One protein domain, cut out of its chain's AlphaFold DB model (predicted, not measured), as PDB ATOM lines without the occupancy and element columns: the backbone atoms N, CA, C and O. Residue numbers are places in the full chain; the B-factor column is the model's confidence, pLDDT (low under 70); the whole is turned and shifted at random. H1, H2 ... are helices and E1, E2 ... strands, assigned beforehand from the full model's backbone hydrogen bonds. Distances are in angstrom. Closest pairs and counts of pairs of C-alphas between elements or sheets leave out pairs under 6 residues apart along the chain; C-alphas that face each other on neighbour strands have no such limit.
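AT A GLANCE: This is residues 29 to 153 of the 194 residues of an uncharacterized protein of uncultured archaeon (UniProt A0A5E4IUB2). Two strongly twisted sheets, E2 E3 E4 E5 and E1 E7 E6, stand face to face as a sandwich with crossed strands, their best planes 44 degrees apart. The short helix H1 sits beside edge strand E5, and the long loop of residues 90 to 104 joins E4 to E5. The printed part has 125 residues, with seven named strands and one named helix in the order E1 E2 E3 E4 E5 H1 E6 E7; both sheets are antiparallel. The class is mostly strand, though under half of the residues are in named elements. The whole is compact and rounded, with a radius of gyration of the C-alphas of 14.0 A and spans of 42 by 31 by 22 A.

HOW THE PARTS SIT: The larger sheet runs E2, residues 51 to 55, E3, residues 66 to 74, E4, residues 82 to 89, and E5, residues 105 to 113. It is a meander, each strand the antiparallel neighbour of the one before. Within hydrogen-bond range are N 54 and O 67 of the hairpin E2 and E3, 2.9 A, N 70 and O 85 of E3 and E4, 2.9 A, and N 84 and O 111 of E4 and E5, 2.8 A. E5 bends by 60 degrees at residue 108. The other sheet runs E1, residues 37 to 45, E7, residues 146 to 152, and E6, residues 133 to 138. N 40 and O 149 of E1 and E7 are 3.0 A apart, and N 136 and O 148 of the hairpin E6 and E7 2.9 A. The strands of the two sheets stand at 45 degrees. Across the sandwich, the closest C-alphas of E1 and E3 are those of Val 44 and Ser 73, 6.4 A apart. H1, residues 124 to 127, is on the larger sheet, at a height of 6.6 A over the sheet; its closest C-alphas with E5 are those of Trp 125 and Gln 109, 5.9 A apart. H1 is too short for any O i to N i+4 pair, and its one O i to N i+3 pair is not within hydrogen-bond range.

IN THESE COORDINATES: E3 measures 23.9 A from first to last C-alpha, E4 22.6 A, E5 22.3 A, E1 26.0 A and E7 19.4 A. C-alpha 37, where E1 begins, is at (-39.393, 31.915, -37.960). C-alpha 66, where E3 begins, is at (-43.951, 33.630, -24.181). E7 ends with C-alpha 152 at (-35.994, 33.522, -35.600).

THE WHOLE: The two C-alphas farthest apart are those of Pro 78 and Asn 95, 43.6 A. The printed part has no cut. The link E4 to E5, 15 residues, is long. Mean pLDDT of the printed part is 84.9; residues 90 to 103 and 140 to 141 are under 70.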
ATOM      1  N   HIS A  29     -49.286  40.847 -33.556       85.69
ATOM      2  CA  HIS A  29     -48.884  39.751 -34.424       85.69
ATOM      3  C   HIS A  29     -48.541  38.501 -33.619       85.69
ATOM      4  O   HIS A  29     -47.537  38.469 -32.910       85.69
ATOM      5  N   ASP A  30     -49.326  37.442 -33.795       85.31
ATOM      6  CA  ASP A  30     -49.067  36.146 -33.175       85.31
ATOM      7  C   ASP A  30     -48.212  35.253 -34.072       85.31
ATOM      8  O   ASP A  30     -48.638  34.786 -35.137       85.31
ATOM      9  N   MET A  31     -47.005  34.942 -33.609       83.56
ATOM     10  CA  MET A  31     -46.227  33.845 -34.159       83.56
ATOM     11  C   MET A  31     -46.845  32.515 -33.719       83.56
ATOM     12  O   MET A  31     -47.004  32.246 -32.527       83.56
ATOM     13  N   LEU A  32     -47.175  31.665 -34.695       78.25
ATOM     14  CA  LEU A  32     -47.784  30.356 -34.446       78.25
ATOM     15  C   LEU A  32     -46.940  29.515 -33.478       78.25
ATOM     16  O   LEU A  32     -45.714  29.457 -33.584       78.25
ATOM     17  N   ASN A  33     -47.610  28.805 -32.568       77.81
ATOM     18  CA  ASN A  33     -46.945  27.909 -31.628       77.81
ATOM     19  C   ASN A  33     -46.139  26.828 -32.376       77.81
ATOM     20  O   ASN A  33     -46.643  26.203 -33.311       77.81
ATOM     21  N   GLY A  34     -44.889  26.617 -31.963       73.94
ATOM     22  CA  GLY A  34     -43.951  25.691 -32.602       73.94
ATOM     23  C   GLY A  34     -43.278  26.227 -33.870       73.94
ATOM     24  O   GLY A  34     -42.429  25.533 -34.436       73.94
ATOM     25  N   ALA A  35     -43.608  27.441 -34.320       80.50
ATOM     26  CA  ALA A  35     -42.872  28.084 -35.399       80.50
ATOM     27  C   ALA A  35     -41.448  28.444 -34.947       80.50
ATOM     28  O   ALA A  35     -41.189  28.744 -33.784       80.50
ATOM     29  N   TRP A  36     -40.519  28.448 -35.901       85.94
ATOM     30  CA  TRP A  36     -39.123  28.840 -35.674       85.94
ATOM     31  C   TRP A  36     -38.771  30.190 -36.287       85.94
ATOM     32  O   TRP A  36     -37.766  30.778 -35.902       85.94
ATOM     33  N   LEU A  37     -39.592  30.676 -37.220       87.88
ATOM     34  CA  LEU A  37     -39.393  31.915 -37.960       87.88
ATOM     35  C   LEU A  37     -40.734  32.627 -38.143       87.88
ATOM     36  O   LEU A  37     -41.726  31.999 -38.514       87.88
ATOM     37  N   TYR A  38     -40.737  33.935 -37.926       88.38
ATOM     38  CA  TYR A  38     -41.856  34.821 -38.214       88.38
ATOM     39  C   TYR A  38     -41.332  36.211 -38.589       88.38
ATOM     40  O   TYR A  38     -40.184  36.552 -38.309       88.38
ATOM     41  N   GLN A  39     -42.169  37.004 -39.242       88.38
ATOM     42  CA  GLN A  39     -41.893  38.354 -39.693       88.38
ATOM     43  C   GLN A  39     -43.175  39.181 -39.613       88.38
ATOM     44  O   GLN A  39     -44.259  38.675 -39.901       88.38
ATOM     45  N   ALA A  40     -43.050  40.454 -39.274       89.56
ATOM     46  CA  ALA A  40     -44.155  41.399 -39.329       89.56
ATOM     47  C   ALA A  40     -43.645  42.802 -39.647       89.56
ATOM     48  O   ALA A  40     -42.494  43.139 -39.358       89.56
ATOM     49  N   TRP A  41     -44.524  43.605 -40.237       89.50
ATOM     50  CA  TRP A  41     -44.333  45.043 -40.354       89.50
ATOM     51  C   TRP A  41     -44.823  45.692 -39.068       89.50
ATOM     52  O   TRP A  41     -45.978  45.517 -38.697       89.50
ATOM     53  N   LEU A  42     -43.932  46.399 -38.378       91.69
ATOM     54  CA  LEU A  42     -44.244  47.102 -37.138       91.69
ATOM     55  C   LEU A  42     -44.105  48.608 -37.361       91.69
ATOM     56  O   LEU A  42     -43.220  49.047 -38.095       91.69
ATOM     57  N   CYS A  43     -44.931  49.400 -36.687       90.88
ATOM     58  CA  CYS A  43     -44.823  50.856 -36.688       90.88
ATOM     59  C   CYS A  43     -45.008  51.446 -35.291       90.88
ATOM     60  O   CYS A  43     -45.369  50.748 -34.340       90.88
ATOM     61  N   VAL A  44     -44.719  52.743 -35.182       89.62
ATOM     62  CA  VAL A  44     -44.947  53.552 -33.982       89.62
ATOM     63  C   VAL A  44     -45.758  54.778 -34.386       89.62
ATOM     64  O   VAL A  44     -45.374  55.492 -35.312       89.62
ATOM     65  N   ASP A  45     -46.867  55.022 -33.690       87.06
ATOM     66  CA  ASP A  45     -47.739  56.180 -33.899       87.06
ATOM     67  C   ASP A  45     -48.260  56.717 -32.565       87.06
ATOM     68  O   ASP A  45     -49.197  56.182 -31.959       87.06
ATOM     69  N   GLY A  46     -47.600  57.771 -32.080       84.75
ATOM     70  CA  GLY A  46     -47.850  58.338 -30.760       84.75
ATOM     71  C   GLY A  46     -47.667  57.279 -29.662       84.75
ATOM     72  O   GLY A  46     -46.563  56.759 -29.526       84.75
ATOM     73  N   PRO A  47     -48.711  56.956 -28.874       85.19
ATOM     74  CA  PRO A  47     -48.645  55.930 -27.833       85.19
ATOM     75  C   PRO A  47     -48.845  54.497 -28.356       85.19
ATOM     76  O   PRO A  47     -48.908  53.569 -27.552       85.19
ATOM     77  N   ASN A  48     -49.027  54.303 -29.666       87.31
ATOM     78  CA  ASN A  48     -49.312  52.998 -30.257       87.31
ATOM     79  C   ASN A  48     -48.048  52.405 -30.866       87.31
ATOM     80  O   ASN A  48     -47.389  53.044 -31.685       87.31
ATOM     81  N   HIS A  49     -47.748  51.169 -30.494       90.25
ATOM     82  CA  HIS A  49     -46.533  50.462 -30.874       90.25
ATOM     83  C   HIS A  49     -46.919  49.110 -31.455       90.25
ATOM     84  O   HIS A  49     -47.795  48.461 -30.898       90.25
ATOM     85  N   GLY A  50     -46.272  48.678 -32.535       91.00
ATOM     86  CA  GLY A  50     -46.454  47.325 -33.060       91.00
ATOM     87  C   GLY A  50     -45.657  46.307 -32.250       91.00
ATOM     88  O   GLY A  50     -44.543  46.600 -31.796       91.00
ATOM     89  N   TRP A  51     -46.185  45.090 -32.105       92.94
ATOM     90  CA  TRP A  51     -45.473  44.005 -31.428       92.94
ATOM     91  C   TRP A  51     -45.694  42.632 -32.064       92.94
ATOM     92  O   TRP A  51     -46.688  42.374 -32.740       92.94
ATOM     93  N   ILE A  52     -44.750  41.729 -31.793       92.69
ATOM     94  CA  ILE A  52     -44.821  40.308 -32.136       92.69
ATOM     95  C   ILE A  52     -44.846  39.504 -30.837       92.69
ATOM     96  O   ILE A  52     -43.931  39.621 -30.016       92.69
ATOM     97  N   TYR A  53     -45.861  38.662 -30.671       91.38
ATOM     98  CA  TYR A  53     -45.868  37.608 -29.667       91.38
ATOM     99  C   TYR A  53     -45.223  36.351 -30.224       91.38
ATOM    100  O   TYR A  53     -45.515  35.925 -31.340       91.38
ATOM    101  N   SER A  54     -44.332  35.749 -29.443       89.31
ATOM    102  CA  SER A  54     -43.644  34.523 -29.821       89.31
ATOM    103  C   SER A  54     -43.540  33.576 -28.642       89.31
ATOM    104  O   SER A  54     -43.129  33.971 -27.555       89.31
ATOM    105  N   ILE A  55     -43.897  32.317 -28.870       87.62
ATOM    106  CA  ILE A  55     -43.659  31.236 -27.918       87.62
ATOM    107  C   ILE A  55     -42.395  30.515 -28.363       87.62
ATOM    108  O   ILE A  55     -42.286  30.102 -29.520       87.62
ATOM    109  N   ALA A  56     -41.450  30.361 -27.444       86.31
ATOM    110  CA  ALA A  56     -40.231  29.612 -27.687       86.31
ATOM    111  C   ALA A  56     -40.556  28.161 -28.096       86.31
ATOM    112  O   ALA A  56     -41.248  27.456 -27.345       86.31
ATOM    113  N   PRO A  57     -40.079  27.696 -29.266       83.94
ATOM    114  CA  PRO A  57     -40.376  26.362 -29.760       83.94
ATOM    115  C   PRO A  57     -39.738  25.281 -28.871       83.94
ATOM    116  O   PRO A  57     -38.837  25.559 -28.080       83.94
ATOM    117  N   PRO A  58     -40.177  24.019 -28.989       80.94
ATOM    118  CA  PRO A  58     -39.558  22.909 -28.271       80.94
ATOM    119  C   PRO A  58     -38.077  22.727 -28.633       80.94
ATOM    120  O   PRO A  58     -37.686  22.914 -29.786       80.94
ATOM    121  N   GLY A  59     -37.270  22.278 -27.668       78.94
ATOM    122  CA  GLY A  59     -35.863  21.925 -27.904       78.94
ATOM    123  C   GLY A  59     -34.852  23.055 -27.689       78.94
ATOM    124  O   GLY A  59     -33.678  22.873 -28.002       78.94
ATOM    125  N   ILE A  60     -35.278  24.191 -27.125       82.56
ATOM    126  CA  ILE A  60     -34.392  25.263 -26.644       82.56
ATOM    127  C   ILE A  60     -34.618  25.528 -25.146       82.56
ATOM    128  O   ILE A  60     -35.693  25.208 -24.634       82.56
ATOM    129  N   PRO A  61     -33.646  26.125 -24.426       83.44
ATOM    130  CA  PRO A  61     -33.780  26.404 -22.992       83.44
ATOM    131  C   PRO A  61     -35.026  27.221 -22.629       83.44
ATOM    132  O   PRO A  61     -35.589  27.047 -21.553       83.44
ATOM    133  N   GLN A  62     -35.472  28.087 -23.539       82.12
ATOM    134  CA  GLN A  62     -36.613  28.972 -23.347       82.12
ATOM    135  C   GLN A  62     -37.967  28.315 -23.640       82.12
ATOM    136  O   GLN A  62     -38.973  29.005 -23.542       82.12
ATOM    137  N   GLN A  63     -38.015  27.036 -24.035       81.75
ATOM    138  CA  GLN A  63     -39.235  26.372 -24.512       81.75
ATOM    139  C   GLN A  63     -40.477  26.678 -23.655       81.75
ATOM    140  O   GLN A  63     -40.400  26.710 -22.428       81.75
ATOM    141  N   LEU A  64     -41.625  26.865 -24.315       78.62
ATOM    142  CA  LEU A  64     -42.929  27.184 -23.705       78.62
ATOM    143  C   LEU A  64     -43.047  28.564 -23.037       78.62
ATOM    144  O   LEU A  64     -44.160  28.944 -22.675       78.62
ATOM    145  N   LYS A  65     -41.969  29.350 -22.942       86.38
ATOM    146  CA  LYS A  65     -42.047  30.755 -22.523       86.38
ATOM    147  C   LYS A  65     -42.616  31.628 -23.640       86.38
ATOM    148  O   LYS A  65     -42.292  31.433 -24.816       86.38
ATOM    149  N   MET A  66     -43.421  32.620 -23.264       88.06
ATOM    150  CA  MET A  66     -43.951  33.630 -24.181       88.06
ATOM    151  C   MET A  66     -43.182  34.938 -24.072       88.06
ATOM    152  O   MET A  66     -42.962  35.464 -22.980       88.06
ATOM    153  N   PHE A  67     -42.858  35.494 -25.233       92.25
ATOM    154  CA  PHE A  67     -42.152  36.750 -25.383       92.25
ATOM    155  C   PHE A  67     -42.976  37.749 -26.191       92.25
ATOM    156  O   PHE A  67     -43.657  37.373 -27.145       92.25
ATOM    157  N   LYS A  68     -42.869  39.029 -25.827       93.38
ATOM    158  CA  LYS A  68     -43.342  40.174 -26.614       93.38
ATOM    159  C   LYS A  68     -42.130  40.938 -27.122       93.38
ATOM    160  O   LYS A  68     -41.342  41.427 -26.313       93.38
ATOM    161  N   VAL A  69     -42.005  41.065 -28.436       95.75
ATOM    162  CA  VAL A  69     -41.044  41.966 -29.083       95.75
ATOM    163  C   VAL A  69     -41.810  43.190 -29.553       95.75
ATOM    164  O   VAL A  69     -42.625  43.087 -30.462       95.75
ATOM    165  N   GLU A  70     -41.572  44.335 -28.928       95.56
ATOM    166  CA  GLU A  70     -42.323  45.570 -29.158       95.56
ATOM    167  C   GLU A  70     -41.416  46.654 -29.736       95.56
ATOM    168  O   GLU A  70     -40.356  46.950 -29.175       95.56
ATOM    169  N   LEU A  71     -41.838  47.262 -30.842       95.44
ATOM    170  CA  LEU A  71     -41.113  48.360 -31.469       95.44
ATOM    171  C   LEU A  71     -41.312  49.643 -30.656       95.44
ATOM    172  O   LEU A  71     -42.419  50.159 -30.574       95.44
ATOM    173  N   GLN A  72     -40.246  50.185 -30.074       95.75
ATOM    174  CA  GLN A  72     -40.301  51.412 -29.272       95.75
ATOM    175  C   GLN A  72     -40.123  52.666 -30.115       95.75
ATOM    176  O   GLN A  72     -40.803  53.667 -29.907       95.75
ATOM    177  N   SER A  73     -39.188  52.622 -31.057       93.69
ATOM    178  CA  SER A  73     -38.911  53.738 -31.949       93.69
ATOM    179  C   SER A  73     -38.330  53.234 -33.260       93.69
ATOM    180  O   SER A  73     -37.731  52.158 -33.337       93.69
ATOM    181  N   PHE A  74     -38.520  54.029 -34.305       90.88
ATOM    182  CA  PHE A  74     -38.008  53.745 -35.631       90.88
ATOM    183  C   PHE A  74     -37.612  55.048 -36.323       90.88
ATOM    184  O   PHE A  74     -38.381  56.009 -36.340       90.88
ATOM    185  N   ASN A  75     -36.404  55.083 -36.886       90.38
ATOM    186  CA  ASN A  75     -35.938  56.179 -37.723       90.38
ATOM    187  C   ASN A  75     -36.159  55.819 -39.206       90.38
ATOM    188  O   ASN A  75     -35.440  54.960 -39.714       90.38
ATOM    189  N   PRO A  76     -37.081  56.480 -39.933       85.44
ATOM    190  CA  PRO A  76     -37.343  56.205 -41.350       85.44
ATOM    191  C   PRO A  76     -36.264  56.764 -42.296       85.44
ATOM    192  O   PRO A  76     -36.424  56.774 -43.516       85.44
ATOM    193  N   VAL A  77     -35.152  57.261 -41.756       85.75
ATOM    194  CA  VAL A  77     -33.984  57.702 -42.523       85.75
ATOM    195  C   VAL A  77     -32.881  56.646 -42.390       85.75
ATOM    196  O   VAL A  77     -32.666  56.139 -41.283       85.75
ATOM    197  N   PRO A  78     -32.154  56.305 -43.478       86.00
ATOM    198  CA  PRO A  78     -30.974  55.451 -43.397       86.00
ATOM    199  C   PRO A  78     -30.062  55.861 -42.226       86.00
ATOM    200  O   PRO A  78     -29.791  57.053 -42.064       86.00
ATOM    201  N   PRO A  79     -29.604  54.908 -41.396       89.94
ATOM    202  CA  PRO A  79     -29.549  53.461 -41.638       89.94
ATOM    203  C   PRO A  79     -30.796  52.664 -41.196       89.94
ATOM    204  O   PRO A  79     -30.709  51.449 -41.026       89.94
ATOM    205  N   TYR A  80     -31.953  53.316 -41.031       89.06
ATOM    206  CA  TYR A  80     -33.214  52.686 -40.623       89.06
ATOM    207  C   TYR A  80     -33.153  52.036 -39.240       89.06
ATOM    208  O   TYR A  80     -33.584  50.899 -39.053       89.06
ATOM    209  N   ALA A  81     -32.576  52.751 -38.274       93.44
ATOM    210  CA  ALA A  81     -32.438  52.271 -36.907       93.44
ATOM    211  C   ALA A  81     -33.812  52.023 -36.261       93.44
ATOM    212  O   ALA A  81     -34.670  52.907 -36.261       93.44
ATOM    213  N   ALA A  82     -33.999  50.834 -35.691       95.25
ATOM    214  CA  ALA A  82     -35.190  50.437 -34.946       95.25
ATOM    215  C   ALA A  82     -34.792  50.014 -33.531       95.25
ATOM    216  O   ALA A  82     -33.915  49.162 -33.371       95.25
ATOM    217  N   THR A  83     -35.439  50.594 -32.519       97.62
ATOM    218  CA  THR A  83     -35.272  50.198 -31.117       97.62
ATOM    219  C   THR A  83     -36.423  49.294 -30.710       97.62
ATOM    220  O   THR A  83     -37.586  49.685 -30.807       97.62
ATOM    221  N   LEU A  84     -36.103  48.093 -30.241       97.75
ATOM    222  CA  LEU A  84     -37.073  47.097 -29.803       97.75
ATOM    223  C   LEU A  84     -36.872  46.774 -28.330       97.75
ATOM    224  O   LEU A  84     -35.741  46.673 -27.857       97.75
ATOM    225  N   ASN A  85     -37.979  46.549 -27.635       98.19
ATOM    226  CA  ASN A  85     -37.987  46.000 -26.290       98.19
ATOM    227  C   ASN A  85     -38.477  44.558 -26.318       98.19
ATOM    228  O   ASN A  85     -39.414  44.209 -27.036       98.19
ATOM    229  N   CYS A  86     -37.855  43.739 -25.487       97.00
ATOM    230  CA  CYS A  86     -38.250  42.375 -25.220       97.00
ATOM    231  C   CYS A  86     -38.883  42.285 -23.834       97.00
ATOM    232  O   CYS A  86     -38.340  42.796 -22.847       97.00
ATOM    233  N   TYR A  87     -40.009  41.587 -23.770       94.88
ATOM    234  CA  TYR A  87     -40.680  41.243 -22.530       94.88
ATOM    235  C   TYR A  87     -40.942  39.744 -22.470       94.88
ATOM    236  O   TYR A  87     -41.201  39.126 -23.499       94.88
ATOM    237  N   GLU A  88     -40.933  39.181 -21.269       92.00
ATOM    238  CA  GLU A  88     -41.322  37.795 -20.986       92.00
ATOM    239  C   GLU A  88     -42.629  37.798 -20.189       92.00
ATOM    240  O   GLU A  88     -42.824  38.625 -19.291       92.00
ATOM    241  N   GLN A  89     -43.542  36.891 -20.519       87.06
ATOM    242  CA  GLN A  89     -44.761  36.691 -19.747       87.06
ATOM    243  C   GLN A  89     -44.480  35.766 -18.558       87.06
ATOM    244  O   GLN A  89     -43.926  34.686 -18.730       87.06
ATOM    245  N   PHE A  90     -44.923  36.144 -17.357       69.25
ATOM    246  CA  PHE A  90     -44.724  35.336 -16.140       69.25
ATOM    247  C   PHE A  90     -45.521  34.021 -16.096       69.25
ATOM    248  O   PHE A  90     -45.322  33.220 -15.186       69.25
ATOM    249  N   THR A  91     -46.463  33.813 -17.016       64.12
ATOM    250  CA  THR A  91     -47.387  32.676 -16.962       64.12
ATOM    251  C   THR A  91     -46.960  31.642 -17.993       64.12
ATOM    252  O   THR A  91     -46.890  31.959 -19.177       64.12
ATOM    253  N   ASP A  92     -46.682  30.414 -17.551       54.56
ATOM    254  CA  ASP A  92     -46.405  29.300 -18.456       54.56
ATOM    255  C   ASP A  92     -47.609  29.077 -19.380       54.56
ATOM    256  O   ASP A  92     -48.716  28.747 -18.941       54.56
ATOM    257  N   VAL A  93     -47.389  29.218 -20.686       56.06
ATOM    258  CA  VAL A  93     -48.422  29.052 -21.723       56.06
ATOM    259  C   VAL A  93     -48.807  27.578 -21.926       56.06
ATOM    260  O   VAL A  93     -49.705  27.259 -22.706       56.06
ATOM    261  N   GLY A  94     -48.152  26.659 -21.205       48.59
ATOM    262  CA  GLY A  94     -48.306  25.204 -21.308       48.59
ATOM    263  C   GLY A  94     -49.710  24.651 -21.026       48.59
ATOM    264  O   GLY A  94     -49.927  23.459 -21.219       48.59
ATOM    265  N   ASN A  95     -50.676  25.488 -20.633       46.22
ATOM    266  CA  ASN A  95     -52.049  25.084 -20.304       46.22
ATOM    267  C   ASN A  95     -53.131  25.600 -21.276       46.22
ATOM    268  O   ASN A  95     -54.301  25.679 -20.907       46.22
ATOM    269  N   GLY A  96     -52.785  25.940 -22.524       46.75
ATOM    270  CA  GLY A  96     -53.788  26.284 -23.549       46.75
ATOM    271  C   GLY A  96     -54.402  27.679 -23.389       46.75
ATOM    272  O   GLY A  96     -55.501  27.948 -23.876       46.75
ATOM    273  N   VAL A  97     -53.690  28.567 -22.701       50.69
ATOM    274  CA  VAL A  97     -54.080  29.959 -22.498       50.69
ATOM    275  C   VAL A  97     -53.631  30.769 -23.713       50.69
ATOM    276  O   VAL A  97     -52.446  30.795 -24.038       50.69
ATOM    277  N   LYS A  98     -54.578  31.398 -24.420       52.28
ATOM    278  CA  LYS A  98     -54.246  32.303 -25.527       52.28
ATOM    279  C   LYS A  98     -53.495  33.533 -24.990       52.28
ATOM    280  O   LYS A  98     -53.854  34.001 -23.908       52.28
ATOM    281  N   PRO A  99     -52.510  34.072 -25.736       53.38
ATOM    282  CA  PRO A  99     -51.947  35.386 -25.448       53.38
ATOM    283  C   PRO A  99     -53.078  36.406 -25.300       53.38
ATOM    284  O   PRO A  99     -54.112  36.314 -25.961       53.38
ATOM    285  N   GLY A 100     -52.913  37.349 -24.385       52.56
ATOM    286  CA  GLY A 100     -53.935  38.341 -24.111       52.56
ATOM    287  C   GLY A 100     -53.345  39.583 -23.452       52.56
ATOM    288  O   GLY A 100     -52.356  39.503 -22.721       52.56
ATOM    289  N   PRO A 101     -53.962  40.753 -23.647       51.94
ATOM    290  CA  PRO A 101     -53.444  42.023 -23.141       51.94
ATOM    291  C   PRO A 101     -53.471  42.137 -21.604       51.94
ATOM    292  O   PRO A 101     -52.965  43.108 -21.056       51.94
ATOM    293  N   GLN A 102     -54.064  41.166 -20.897       57.34
ATOM    294  CA  GLN A 102     -54.226  41.191 -19.437       57.34
ATOM    295  C   GLN A 102     -53.100  40.496 -18.664       57.34
ATOM    296  O   GLN A 102     -53.142  40.450 -17.434       57.34
ATOM    297  N   TYR A 103     -52.097  39.948 -19.351       66.06
ATOM    298  CA  TYR A 103     -50.958  39.330 -18.682       66.06
ATOM    299  C   TYR A 103     -49.908  40.365 -18.278       66.06
ATOM    300  O   TYR A 103     -49.664  41.347 -18.981       66.06
ATOM    301  N   SER A 104     -49.258  40.127 -17.138       77.50
ATOM    302  CA  SER A 104     -48.108  40.917 -16.714       77.50
ATOM    303  C   SER A 104     -46.892  40.570 -17.575       77.50
ATOM    304  O   SER A 104     -46.445  39.423 -17.641       77.50
ATOM    305  N   TRP A 105     -46.358  41.593 -18.237       86.44
ATOM    306  CA  TRP A 105     -45.152  41.517 -19.050       86.44
ATOM    307  C   TRP A 105     -43.964  42.035 -18.251       86.44
ATOM    308  O   TRP A 105     -43.989  43.160 -17.751       86.44
ATOM    309  N   HIS A 106     -42.914  41.230 -18.139       90.94
ATOM    310  CA  HIS A 106     -41.674  41.632 -17.491       90.94
ATOM    311  C   HIS A 106     -40.682  42.119 -18.533       90.94
ATOM    312  O   HIS A 106     -40.341  41.370 -19.443       90.94
ATOM    313  N   PHE A 107     -40.212  43.357 -18.404       94.75
ATOM    314  CA  PHE A 107     -39.152  43.865 -19.266       94.75
ATOM    315  C   PHE A 107     -37.871  43.044 -19.072       94.75
ATOM    316  O   PHE A 107     -37.465  42.771 -17.942       94.75
ATOM    317  N   LYS A 108     -37.247  42.650 -20.182       95.88
ATOM    318  CA  LYS A 108     -36.019  41.849 -20.193       95.88
ATOM    319  C   LYS A 108     -34.846  42.665 -20.703       95.88
ATOM    320  O   LYS A 108     -33.842  42.773 -20.007       95.88
ATOM    321  N   GLN A 109     -34.973  43.219 -21.911       97.94
ATOM    322  CA  GLN A 109     -33.893  43.954 -22.560       97.94
ATOM    323  C   GLN A 109     -34.390  44.857 -23.697       97.94
ATOM    324  O   GLN A 109     -35.456  44.621 -24.267       97.94
ATOM    325  N   SER A 110     -33.589  45.866 -24.043       98.12
ATOM    326  CA  SER A 110     -33.748  46.712 -25.227       98.12
ATOM    327  C   SER A 110     -32.576  46.534 -26.198       98.12
ATOM    328  O   SER A 110     -31.447  46.275 -25.779       98.12
ATOM    329  N   VAL A 111     -32.824  46.680 -27.499       98.06
ATOM    330  CA  VAL A 111     -31.775  46.694 -28.527       98.06
ATOM    331  C   VAL A 111     -32.122  47.686 -29.628       98.06
ATOM    332  O   VAL A 111     -33.285  47.817 -30.000       98.06
ATOM    333  N   THR A 112     -31.107  48.346 -30.181       97.44
ATOM    334  CA  THR A 112     -31.234  49.140 -31.406       97.44
ATOM    335  C   THR A 112     -30.477  48.444 -32.523       97.44
ATOM    336  O   THR A 112     -29.299  48.135 -32.358       97.44
ATOM    337  N   LEU A 113     -31.153  48.202 -33.644       95.56
ATOM    338  CA  LEU A 113     -30.587  47.555 -34.826       95.56
ATOM    339  C   LEU A 113     -30.775  48.456 -36.043       95.56
ATOM    340  O   LEU A 113     -31.881  48.950 -36.278       95.56
ATOM    341  N   ASN A 114     -29.735  48.625 -36.850       94.12
ATOM    342  CA  ASN A 114     -29.836  49.188 -38.195       94.12
ATOM    343  C   ASN A 114     -30.412  48.163 -39.182       94.12
ATOM    344  O   ASN A 114     -30.460  46.962 -38.903       94.12
ATOM    345  N   ALA A 115     -30.816  48.613 -40.372       90.00
ATOM    346  CA  ALA A 115     -31.236  47.695 -41.427       90.00
ATOM    347  C   ALA A 115     -30.132  46.681 -41.767       90.00
ATOM    348  O   ALA A 115     -28.984  47.033 -42.032       90.00
ATOM    349  N   GLY A 116     -30.513  45.408 -41.799       87.19
ATOM    350  CA  GLY A 116     -29.633  44.270 -42.046       87.19
ATOM    351  C   GLY A 116     -29.019  43.665 -40.782       87.19
ATOM    352  O   GLY A 116     -28.596  42.507 -40.835       87.19
ATOM    353  N   GLU A 117     -29.015  44.389 -39.661       92.81
ATOM    354  CA  GLU A 117     -28.464  43.910 -38.395       92.81
ATOM    355  C   GLU A 117     -29.423  42.962 -37.673       92.81
ATOM    356  O   GLU A 117     -30.649  43.017 -37.812       92.81
ATOM    357  N   PHE A 118     -28.835  42.075 -36.876       93.94
ATOM    358  CA  PHE A 118     -29.542  41.098 -36.066       93.94
ATOM    359  C   PHE A 118     -28.890  40.987 -34.690       93.94
ATOM    360  O   PHE A 118     -27.712  41.308 -34.512       93.94
ATOM    361  N   THR A 119     -29.648  40.508 -33.713       94.31
ATOM    362  CA  THR A 119     -29.128  40.251 -32.367       94.31
ATOM    363  C   THR A 119     -28.154  39.079 -32.396       94.31
ATOM    364  O   THR A 119     -28.538  37.955 -32.734       94.31
ATOM    365  N   SER A 120     -26.896  39.322 -32.030       87.62
ATOM    366  CA  SER A 120     -25.882  38.271 -31.926       87.62
ATOM    367  C   SER A 120     -26.170  37.335 -30.749       87.62
ATOM    368  O   SER A 120     -26.758  37.735 -29.743       87.62
ATOM    369  N   ASN A 121     -25.716  36.086 -30.850       83.94
ATOM    370  CA  ASN A 121     -25.887  35.060 -29.814       83.94
ATOM    371  C   ASN A 121     -25.125  35.346 -28.506       83.94
ATOM    372  O   ASN A 121     -25.355  34.665 -27.513       83.94
ATOM    373  N   THR A 122     -24.231  36.337 -28.496       85.06
ATOM    374  CA  THR A 122     -23.471  36.769 -27.313       85.06
ATOM    375  C   THR A 122     -23.873  38.158 -26.814       85.06
ATOM    376  O   THR A 122     -23.223  38.687 -25.919       85.06
ATOM    377  N   SER A 123     -24.890  38.783 -27.416       91.62
ATOM    378  CA  SER A 123     -25.376  40.105 -26.999       91.62
ATOM    379  C   SER A 123     -26.117  40.050 -25.663       91.62
ATOM    380  O   SER A 123     -26.679  39.014 -25.306       91.62
ATOM    381  N   ASP A 124     -26.223  41.188 -24.973       94.88
ATOM    382  CA  ASP A 124     -27.049  41.289 -23.763       94.88
ATOM    383  C   ASP A 124     -28.520  40.922 -24.030       94.88
ATOM    384  O   ASP A 124     -29.221  40.462 -23.135       94.88
ATOM    385  N   TRP A 125     -28.987  41.081 -25.273       95.62
ATOM    386  CA  TRP A 125     -30.294  40.598 -25.725       95.62
ATOM    387  C   TRP A 125     -30.407  39.073 -25.648       95.62
ATOM    388  O   TRP A 125     -31.376  38.550 -25.098       95.62
ATOM    389  N   ALA A 126     -29.403  38.355 -26.157       91.62
ATOM    390  CA  ALA A 126     -29.358  36.896 -26.087       91.62
ATOM    391  C   ALA A 126     -29.167  36.396 -24.645       91.62
ATOM    392  O   ALA A 126     -29.804  35.419 -24.252       91.62
ATOM    393  N   ILE A 127     -28.354  37.088 -23.837       92.31
ATOM    394  CA  ILE A 127     -28.171  36.789 -22.405       92.31
ATOM    395  C   ILE A 127     -29.487  36.963 -21.636       92.31
ATOM    396  O   ILE A 127     -29.791  36.171 -20.747       92.31
ATOM    397  N   ALA A 128     -30.305  37.949 -22.012       92.81
ATOM    398  CA  ALA A 128     -31.644  38.144 -21.466       92.81
ATOM    399  C   ALA A 128     -32.678  37.111 -21.965       92.81
ATOM    400  O   ALA A 128     -33.861  37.242 -21.646       92.81
ATOM    401  N   GLU A 129     -32.248  36.087 -22.713       93.19
ATOM    402  CA  GLU A 129     -33.075  35.015 -23.281       93.19
ATOM    403  C   GLU A 129     -34.126  35.494 -24.292       93.19
ATOM    404  O   GLU A 129     -35.087  34.782 -24.583       93.19
ATOM    405  N   CYS A 130     -33.958  36.697 -24.836       94.56
ATOM    406  CA  CYS A 130     -34.905  37.253 -25.786       94.56
ATOM    407  C   CYS A 130     -34.822  36.546 -27.146       94.56
ATOM    408  O   CYS A 130     -33.732  36.145 -27.569       94.56
ATOM    409  N   PRO A 131     -35.955  36.414 -27.863       94.38
ATOM    410  CA  PRO A 131     -35.978  35.788 -29.178       94.38
ATOM    411  C   PRO A 131     -35.005  36.497 -30.126       94.38
ATOM    412  O   PRO A 131     -34.989  37.731 -30.143       94.38
ATOM    413  N   PRO A 132     -34.213  35.780 -30.938       94.69
ATOM    414  CA  PRO A 132     -33.325  36.433 -31.885       94.69
ATOM    415  C   PRO A 132     -34.133  37.206 -32.920       94.69
ATOM    416  O   PRO A 132     -35.082  36.669 -33.501       94.69
ATOM    417  N   ILE A 133     -33.736  38.449 -33.173       95.81
ATOM    418  CA  ILE A 133     -34.426  39.321 -34.119       95.81
ATOM    419  C   ILE A 133     -33.490  39.909 -35.160       95.81
ATOM    420  O   ILE A 133     -32.289  40.054 -34.929       95.81
ATOM    421  N   LYS A 134     -34.066  40.279 -36.303       94.12
ATOM    422  CA  LYS A 134     -33.386  41.009 -37.374       94.12
ATOM    423  C   LYS A 134     -34.235  42.187 -37.824       94.12
ATOM    424  O   LYS A 134     -35.413  42.006 -38.138       94.12
ATOM    425  N   ASN A 135     -33.613  43.360 -37.909       93.50
ATOM    426  CA  ASN A 135     -34.190  44.507 -38.595       93.50
ATOM    427  C   ASN A 135     -33.879  44.374 -40.087       93.50
ATOM    428  O   ASN A 135     -32.719  44.372 -40.495       93.50
ATOM    429  N   PHE A 136     -34.905  44.226 -40.918       88.44
ATOM    430  CA  PHE A 136     -34.723  44.099 -42.361       88.44
ATOM    431  C   PHE A 136     -34.761  45.450 -43.096       88.44
ATOM    432  O   PHE A 136     -34.324  45.526 -44.243       88.44
ATOM    433  N   GLY A 137     -35.230  46.512 -42.436       83.88
ATOM    434  CA  GLY A 137     -35.374  47.859 -42.988       83.88
ATOM    435  C   GLY A 137     -36.829  48.285 -43.209       83.88
ATOM    436  O   GLY A 137     -37.767  47.625 -42.761       83.88
ATOM    437  N   GLN A 138     -37.004  49.426 -43.881       79.44
ATOM    438  CA  GLN A 138     -38.293  50.117 -44.002       79.44
ATOM    439  C   GLN A 138     -39.138  49.699 -45.210       79.44
ATOM    440  O   GLN A 138     -38.598  49.271 -46.234       79.44
ATOM    441  N   GLN A 139     -40.442  49.987 -45.145       71.12
ATOM    442  CA  GLN A 139     -41.301  50.080 -46.328       71.12
ATOM    443  C   GLN A 139     -41.356  51.538 -46.830       71.12
ATOM    444  O   GLN A 139     -41.711  52.434 -46.069       71.12
ATOM    445  N   PRO A 140     -41.031  51.826 -48.103       61.38
ATOM    446  CA  PRO A 140     -40.833  53.201 -48.572       61.38
ATOM    447  C   PRO A 140     -42.107  54.056 -48.756       61.38
ATOM    448  O   PRO A 140     -42.009  55.133 -49.338       61.38
ATOM    449  N   SER A 141     -43.298  53.637 -48.304       66.81
ATOM    450  CA  SER A 141     -44.540  54.356 -48.647       66.81
ATOM    451  C   SER A 141     -45.708  54.226 -47.659       66.81
ATOM    452  O   SER A 141     -46.859  54.345 -48.081       66.81
ATOM    453  N   THR A 142     -45.459  53.957 -46.375       72.69
ATOM    454  CA  THR A 142     -46.525  53.878 -45.359       72.69
ATOM    455  C   THR A 142     -46.540  55.106 -44.453       72.69
ATOM    456  O   THR A 142     -45.530  55.774 -44.236       72.69
ATOM    457  N   THR A 143     -47.728  55.464 -43.971       78.44
ATOM    458  CA  THR A 143     -47.916  56.477 -42.930       78.44
ATOM    459  C   THR A 143     -48.838  55.871 -41.882       78.44
ATOM    460  O   THR A 143     -50.002  55.623 -42.200       78.44
ATOM    461  N   PRO A 144     -48.346  55.620 -40.663       83.06
ATOM    462  CA  PRO A 144     -46.981  55.864 -40.172       83.06
ATOM    463  C   PRO A 144     -45.924  54.947 -40.833       83.06
ATOM    464  O   PRO A 144     -46.287  53.911 -41.391       83.06
ATOM    465  N   PRO A 145     -44.628  55.323 -40.815       84.62
ATOM    466  CA  PRO A 145     -43.560  54.485 -41.355       84.62
ATOM    467  C   PRO A 145     -43.484  53.124 -40.657       84.62
ATOM    468  O   PRO A 145     -43.590  53.038 -39.433       84.62
ATOM    469  N   GLU A 146     -43.236  52.076 -41.439       88.00
ATOM    470  CA  GLU A 146     -43.145  50.694 -40.965       88.00
ATOM    471  C   GLU A 146     -41.745  50.106 -41.175       88.00
ATOM    472  O   GLU A 146     -41.063  50.398 -42.165       88.00
ATOM    473  N   VAL A 147     -41.350  49.220 -40.261       89.69
ATOM    474  CA  VAL A 147     -40.112  48.437 -40.312       89.69
ATOM    475  C   VAL A 147     -40.426  46.942 -40.297       89.69
ATOM    476  O   VAL A 147     -41.261  46.476 -39.522       89.69
ATOM    477  N   LEU A 148     -39.754  46.180 -41.160       91.00
ATOM    478  CA  LEU A 148     -39.899  44.728 -41.221       91.00
ATOM    479  C   LEU A 148     -38.973  44.072 -40.199       91.00
ATOM    480  O   LEU A 148     -37.746  44.106 -40.337       91.00
ATOM    481  N   ILE A 149     -39.574  43.430 -39.204       93.06
ATOM    482  CA  ILE A 149     -38.871  42.723 -38.136       93.06
ATOM    483  C   ILE A 149     -39.073  41.227 -38.311       93.06
ATOM    484  O   ILE A 149     -40.198  40.766 -38.485       93.06
ATOM    485  N   TYR A 150     -37.980  40.474 -38.230       93.00
ATOM    486  CA  TYR A 150     -38.013  39.017 -38.134       93.00
ATOM    487  C   TYR A 150     -37.737  38.572 -36.709       93.00
ATOM    488  O   TYR A 150     -36.868  39.140 -36.052       93.00
ATOM    489  N   VAL A 151     -38.401  37.496 -36.299       93.31
ATOM    490  CA  VAL A 151     -38.110  36.705 -35.101       93.31
ATOM    491  C   VAL A 151     -37.706  35.302 -35.558       93.31
ATOM    492  O   VAL A 151     -38.476  34.660 -36.274       93.31
ATOM    493  N   ALA A 152     -36.516  34.827 -35.179       91.00
ATOM    494  CA  ALA A 152     -35.994  33.522 -35.600       91.00
ATOM    495  C   ALA A 152     -35.292  32.768 -34.458       91.00
ATOM    496  O   ALA A 152     -34.123  33.009 -34.163       91.00
ATOM    497  N   TRP A 153     -35.967  31.791 -33.852       86.69
ATOM    498  CA  TRP A 153     -35.450  31.025 -32.707       86.69
ATOM    499  C   TRP A 153     -34.224  30.154 -33.020       86.69
ATOM    500  O   TRP A 153     -33.493  29.765 -32.114       86.69
TER     501      TRP A 153